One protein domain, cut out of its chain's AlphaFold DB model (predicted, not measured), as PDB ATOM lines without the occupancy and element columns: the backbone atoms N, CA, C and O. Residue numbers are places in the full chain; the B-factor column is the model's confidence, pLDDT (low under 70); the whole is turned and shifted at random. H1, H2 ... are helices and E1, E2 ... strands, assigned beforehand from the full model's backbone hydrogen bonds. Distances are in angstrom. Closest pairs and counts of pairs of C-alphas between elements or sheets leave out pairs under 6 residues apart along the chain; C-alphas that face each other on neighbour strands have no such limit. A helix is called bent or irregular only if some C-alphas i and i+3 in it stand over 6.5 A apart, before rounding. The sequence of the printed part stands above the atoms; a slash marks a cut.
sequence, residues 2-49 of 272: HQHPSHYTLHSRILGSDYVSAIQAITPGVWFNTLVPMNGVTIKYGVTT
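This is residues 2 to 49 of the 272 residues of the protein "CDP-diacylglycerol synthase" of Lentinula edodes (UniProt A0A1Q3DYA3). Look first for a long two-stranded hairpin, E1 and E2, its first strand bent; the irregular helix H1 meets its open end through residues 20 to 24. The printed part has 48 residues, with H1, E1 and E2 in that order along the chain, a mixed class of helices and strands; the sheet E1 - E2 is antiparallel. It is only just compact, close to loose, with a radius of gyration of the C-alphas of 11.3 A and spans of 33 by 22 by 15 A.

Find C-alpha 31 at (222.253, 110.507, 151.179); from there E1, residues 31 to 38, runs 18.2 A and bends by 73 degrees at residue 35. E2, residues 41 to 47, returns over 18.8 A to C-alpha 47 at (220.083, 114.380, 148.722). H1, residues 10 to 24, begins at C-alpha 10 (228.042, 99.872, 142.811) and covers 17.6 A; it is irregular, with C-alphas 14 and 17 9.2 A apart.

E1 and E2 form a hairpin with a tight link, antiparallel at 159 degrees; look for N 33 and O 45 at 2.9 A and N 43 and O 36 at 2.7 A, within hydrogen-bond range. The closest C-alphas of H1 and E1 are those of Gln 24 and Trp 31, 6.2 A apart. H1 and E2 are only just apart, at 8.4 A. In H1, 7 of 11 O i to N i+4 pairs are within hydrogen-bond range.

The two C-alphas farthest apart, those of Ile 26 and Gly 40, are 32.8 A apart. The printed part has no cut, and no link between its named elements is long. Mean pLDDT of the printed part is 77.3; residues 11, 22, 25 and 27 to 28 are under 70.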
ATOM      1  N   HIS A   2     218.875 107.182 136.837       75.12
ATOM      2  CA  HIS A   2     219.025 106.959 135.388       75.12
ATOM      3  C   HIS A   2     219.879 107.999 134.638       75.12
ATOM      4  O   HIS A   2     220.635 107.620 133.758       75.12
ATOM      5  N   GLN A   3     219.806 109.289 134.994       78.25
ATOM      6  CA  GLN A   3     220.571 110.342 134.299       78.25
ATOM      7  C   GLN A   3     222.075 110.323 134.621       78.25
ATOM      8  O   GLN A   3     222.899 110.540 133.742       78.25
ATOM      9  N   HIS A   4     222.445 110.035 135.874       78.75
ATOM     10  CA  HIS A   4     223.842 109.990 136.321       78.75
ATOM     11  C   HIS A   4     224.109 108.752 137.189       78.75
ATOM     12  O   HIS A   4     224.249 108.865 138.411       78.75
ATOM     13  N   PRO A   5     224.156 107.546 136.593       76.56
ATOM     14  CA  PRO A   5     224.356 106.310 137.344       76.56
ATOM     15  C   PRO A   5     225.758 106.231 137.964       76.56
ATOM     16  O   PRO A   5     225.903 105.739 139.079       76.56
ATOM     17  N   SER A   6     226.784 106.769 137.298       77.12
ATOM     18  CA  SER A   6     228.183 106.746 137.759       77.12
ATOM     19  C   SER A   6     228.434 107.494 139.073       77.12
ATOM     20  O   SER A   6     229.457 107.261 139.708       77.12
ATOM     21  N   HIS A   7     227.511 108.358 139.510       80.12
ATOM     22  CA  HIS A   7     227.626 109.082 140.779       80.12
ATOM     23  C   HIS A   7     227.318 108.202 141.998       80.12
ATOM     24  O   HIS A   7     227.609 108.595 143.125       80.12
ATOM     25  N   TYR A   8     226.695 107.042 141.781       76.88
ATOM     26  CA  TYR A   8     226.267 106.132 142.835       76.88
ATOM     27  C   TYR A   8     227.230 104.948 142.938       76.88
ATOM     28  O   TYR A   8     227.678 104.376 141.935       76.88
ATOM     29  N   THR A   9     227.514 104.536 144.171       76.50
ATOM     30  CA  THR A   9     228.297 103.332 144.456       76.50
ATOM     31  C   THR A   9     227.660 102.095 143.816       76.50
ATOM     32  O   THR A   9     226.456 102.049 143.547       76.50
ATOM     33  N   LEU A  10     228.480 101.079 143.525       70.06
ATOM     34  CA  LEU A  10     228.042  99.872 142.811       70.06
ATOM     35  C   LEU A  10     226.854  99.181 143.510       70.06
ATOM     36  O   LEU A  10     225.885  98.827 142.851       70.06
ATOM     37  N   HIS A  11     226.894  99.061 144.840       69.12
ATOM     38  CA  HIS A  11     225.820  98.449 145.627       69.12
ATOM     39  C   HIS A  11     224.517  99.255 145.566       69.12
ATOM     40  O   HIS A  11     223.458  98.673 145.351       69.12
ATOM     41  N   SER A  12     224.578 100.588 145.657       70.94
ATOM     42  CA  SER A  12     223.381 101.431 145.563       70.94
ATOM     43  C   SER A  12     222.760 101.387 144.172       70.94
ATOM     44  O   SER A  12     221.545 101.456 144.049       70.94
ATOM     45  N   ARG A  13     223.573 101.231 143.117       72.38
ATOM     46  CA  ARG A  13     223.076 101.027 141.747       72.38
ATOM     47  C   ARG A  13     222.334  99.707 141.573       72.38
ATOM     48  O   ARG A  13     221.313  99.698 140.899       72.38
ATOM     49  N   ILE A  14     222.850  98.627 142.159       71.38
ATOM     50  CA  ILE A  14     222.262  97.285 142.050       71.38
ATOM     51  C   ILE A  14     220.955  97.196 142.848       71.38
ATOM     52  O   ILE A  14     219.988  96.616 142.369       71.38
ATOM     53  N   LEU A  15     220.911  97.799 144.038       74.31
ATOM     54  CA  LEU A  15     219.742  97.765 144.928       74.31
ATOM     55  C   LEU A  15     218.675  98.828 144.594       74.31
ATOM     56  O   LEU A  15     217.579  98.795 145.146       74.31
ATOM     57  N   GLY A  16     218.976  99.759 143.684       74.19
ATOM     58  CA  GLY A  16     218.014 100.713 143.134       74.19
ATOM     59  C   GLY A  16     217.643 101.884 144.055       74.19
ATOM     60  O   GLY A  16     218.225 102.110 145.119       74.19
ATOM     61  N   SER A  17     216.659 102.675 143.612       73.12
ATOM     62  CA  SER A  17     216.187 103.881 144.310       73.12
ATOM     63  C   SER A  17     215.501 103.591 145.640       73.12
ATOM     64  O   SER A  17     215.528 104.442 146.531       73.12
ATOM     65  N   ASP A  18     214.922 102.404 145.791       73.75
ATOM     66  CA  ASP A  18     214.191 102.012 146.996       73.75
ATOM     67  C   ASP A  18     215.147 101.814 148.172       73.75
ATOM     68  O   ASP A  18     214.854 102.236 149.286       73.75
ATOM     69  N   TYR A  19     216.351 101.295 147.913       71.50
ATOM     70  CA  TYR A  19     217.413 101.192 148.912       71.50
ATOM     71  C   TYR A  19     217.924 102.563 149.368       71.50
ATOM     72  O   TYR A  19     218.081 102.807 150.564       71.50
ATOM     73  N   VAL A  20     218.136 103.491 148.429       70.06
ATOM     74  CA  VAL A  20     218.534 104.870 148.762       70.06
ATOM     75  C   VAL A  20     217.440 105.560 149.579       70.06
ATOM     76  O   VAL A  20     217.747 106.212 150.575       70.06
ATOM     77  N   SER A  21     216.173 105.364 149.209       70.38
ATOM     78  CA  SER A  21     215.022 105.922 149.926       70.38
ATOM     79  C   SER A  21     214.873 105.318 151.327       70.38
ATOM     80  O   SER A  21     214.627 106.047 152.284       70.38
ATOM     81  N   ALA A  22     215.101 104.010 151.477       69.88
ATOM     82  CA  ALA A  22     215.101 103.332 152.771       69.88
ATOM     83  C   ALA A  22     216.209 103.856 153.697       69.88
ATOM     84  O   ALA A  22     215.982 104.038 154.889       69.88
ATOM     85  N   ILE A  23     217.390 104.171 153.156       70.88
ATOM     86  CA  ILE A  23     218.474 104.784 153.938       70.88
ATOM     87  C   ILE A  23     218.168 106.245 154.269       70.88
ATOM     88  O   ILE A  23     218.453 106.692 155.376       70.88
ATOM     89  N   GLN A  24     217.537 106.990 153.361       71.50
ATOM     90  CA  GLN A  24     217.051 108.344 153.650       71.50
ATOM     91  C   GLN A  24     215.927 108.374 154.696       71.50
ATOM     92  O   GLN A  24     215.683 109.426 155.280       71.50
ATOM     93  N   ALA A  25     215.260 107.251 154.967       65.38
ATOM     94  CA  ALA A  25     214.309 107.146 156.071       65.38
ATOM     95  C   ALA A  25     215.000 107.054 157.448       65.38
ATOM     96  O   ALA A  25     214.343 107.223 158.474       65.38
ATOM     97  N   ILE A  26     216.317 106.814 157.486       70.69
ATOM     98  CA  ILE A  26     217.116 106.733 158.713       70.69
ATOM     99  C   ILE A  26     217.784 108.087 158.978       70.69
ATOM    100  O   ILE A  26     218.449 108.647 158.108       70.69
ATOM    101  N   THR A  27     217.642 108.608 160.198       66.56
ATOM    102  CA  THR A  27     218.260 109.857 160.679       66.56
ATOM    103  C   THR A  27     219.767 109.928 160.369       66.56
ATOM    104  O   THR A  27     220.485 108.981 160.695       66.56
ATOM    105  N   PRO A  28     220.284 111.032 159.781       64.75
ATOM    106  CA  PRO A  28     219.631 112.331 159.534       64.75
ATOM    107  C   PRO A  28     218.832 112.431 158.220       64.75
ATOM    108  O   PRO A  28     218.377 113.512 157.845       64.75
ATOM    109  N   GLY A  29     218.662 111.326 157.499       76.31
ATOM    110  CA  GLY A  29     217.864 111.260 156.277       76.31
ATOM    111  C   GLY A  29     218.495 111.972 155.083       76.31
ATOM    112  O   GLY A  29     217.799 112.548 154.247       76.31
ATOM    113  N   VAL A  30     219.830 111.963 155.015       80.38
ATOM    114  CA  VAL A  30     220.609 112.580 153.935       80.38
ATOM    115  C   VAL A  30     221.513 111.538 153.288       80.38
ATOM    116  O   VAL A  30     222.359 110.940 153.948       80.38
ATOM    117  N   TRP A  31     221.376 111.363 151.975       81.19
ATOM    118  CA  TRP A  31     222.253 110.507 151.179       81.19
ATOM    119  C   TRP A  31     223.353 111.335 150.522       81.19
ATOM    120  O   TRP A  31     223.050 112.253 149.762       81.19
ATOM    121  N   PHE A  32     224.622 111.003 150.754       82.31
ATOM    122  CA  PHE A  32     225.745 111.722 150.151       82.31
ATOM    123  C   PHE A  32     226.379 110.952 148.997       82.31
ATOM    124  O   PHE A  32     226.772 109.802 149.149       82.31
ATOM    125  N   ASN A  33     226.593 111.653 147.884       82.56
ATOM    126  CA  ASN A  33     227.510 111.237 146.830       82.56
ATOM    127  C   ASN A  33     228.771 112.102 146.918       82.56
ATOM    128  O   ASN A  33     228.699 113.336 146.918       82.56
ATOM    129  N   THR A  34     229.927 111.459 147.035       82.62
ATOM    130  CA  THR A  34     231.238 112.104 147.182       82.62
ATOM    131  C   THR A  34     232.078 111.905 145.925       82.62
ATOM    132  O   THR A  34     231.858 110.967 145.167       82.62
ATOM    133  N   LEU A  35     233.064 112.785 145.724       79.75
ATOM    134  CA  LEU A  35     234.082 112.652 144.675       79.75
ATOM    135  C   LEU A  35     233.523 112.540 143.245       79.75
ATOM    136  O   LEU A  35     234.082 111.840 142.407       79.75
ATOM    137  N   VAL A  36     232.436 113.253 142.952       81.38
ATOM    138  CA  VAL A  36     231.771 113.210 141.648       81.38
ATOM    139  C   VAL A  36     232.402 114.239 140.702       81.38
ATOM    140  O   VAL A  36     232.247 115.436 140.936       81.38
ATOM    141  N   PRO A  37     233.103 113.841 139.630       83.38
ATOM    142  CA  PRO A  37     233.639 114.792 138.663       83.38
ATOM    143  C   PRO A  37     232.510 115.367 137.795       83.38
ATOM    144  O   PRO A  37     231.789 114.629 137.130       83.38
ATOM    145  N   MET A  38     232.359 116.691 137.779       79.75
ATOM    146  CA  MET A  38     231.371 117.394 136.962       79.75
ATOM    147  C   MET A  38     231.965 118.707 136.442       79.75
ATOM    148  O   MET A  38     232.403 119.546 137.228       79.75
ATOM    149  N   ASN A  39     231.994 118.894 135.117       82.88
ATOM    150  CA  ASN A  39     232.482 120.118 134.458       82.88
ATOM    151  C   ASN A  39     233.859 120.600 134.969       82.88
ATOM    152  O   ASN A  39     234.042 121.775 135.281       82.88
ATOM    153  N   GLY A  40     234.819 119.677 135.107       85.00
ATOM    154  CA  GLY A  40     236.183 119.981 135.562       85.00
ATOM    155  C   GLY A  40     236.337 120.211 137.072       85.00
ATOM    156  O   GLY A  40     237.422 120.569 137.524       85.00
ATOM    157  N   VAL A  41     235.282 119.999 137.864       86.44
ATOM    158  CA  VAL A  41     235.289 120.175 139.322       86.44
ATOM    159  C   VAL A  41     234.742 118.922 140.007       86.44
ATOM    160  O   VAL A  41     233.738 118.356 139.591       86.44
ATOM    161  N   THR A  42     235.381 118.484 141.089       84.50
ATOM    162  CA  THR A  42     234.965 117.285 141.830       84.50
ATOM    163  C   THR A  42     233.961 117.628 142.919       84.50
ATOM    164  O   THR A  42     234.358 118.015 144.006       84.50
ATOM    165  N   ILE A  43     232.666 117.462 142.689       85.00
ATOM    166  CA  ILE A  43     231.629 117.825 143.653       85.00
ATOM    167  C   ILE A  43     231.318 116.721 144.676       85.00
ATOM    168  O   ILE A  43     231.476 115.525 144.440       85.00
ATOM    169  N   LYS A  44     230.811 117.149 145.833       85.81
ATOM    170  CA  LYS A  44     230.083 116.330 146.804       85.81
ATOM    171  C   LYS A  44     228.694 116.937 146.954       85.81
ATOM    172  O   LYS A  44     228.594 118.148 147.142       85.81
ATOM    173  N   TYR A  45     227.650 116.118 146.911       84.44
ATOM    174  CA  TYR A  45     226.281 116.581 147.124       84.44
ATOM    175  C   TYR A  45     225.490 115.609 147.996       84.44
ATOM    176  O   TYR A  45     225.705 114.399 147.959       84.44
ATOM    177  N   GLY A  46     224.608 116.174 148.819       85.94
ATOM    178  CA  GLY A  46     223.653 115.441 149.640       85.94
ATOM    179  C   GLY A  46     222.257 115.522 149.030       85.94
ATOM    180  O   GLY A  46     221.891 116.556 148.474       85.94
ATOM    181  N   VAL A  47     221.484 114.449 149.141       83.94
ATOM    182  CA  VAL A  47     220.083 114.380 148.722       83.94
ATOM    183  C   VAL A  47     219.233 114.101 149.955       83.94
ATOM    184  O   VAL A  47     219.521 113.175 150.712       83.94
ATOM    185  N   THR A  48     218.184 114.892 150.150       86.50
ATOM    186  CA  THR A  48     217.179 114.739 151.210       86.50
ATOM    187  C   THR A  48     215.813 115.133 150.657       86.50
ATOM    188  O   THR A  48     215.734 115.801 149.621       86.50
ATOM    189  N   THR A  49     214.739 114.725 151.325       87.88
ATOM    190  CA  THR A  49     213.386 115.166 150.976       87.88
ATOM    191  C   THR A  49     213.123 116.567 151.528       87.88
ATOM    192  O   THR A  49     213.671 116.967 152.560       87.88
TER     193      THR A  49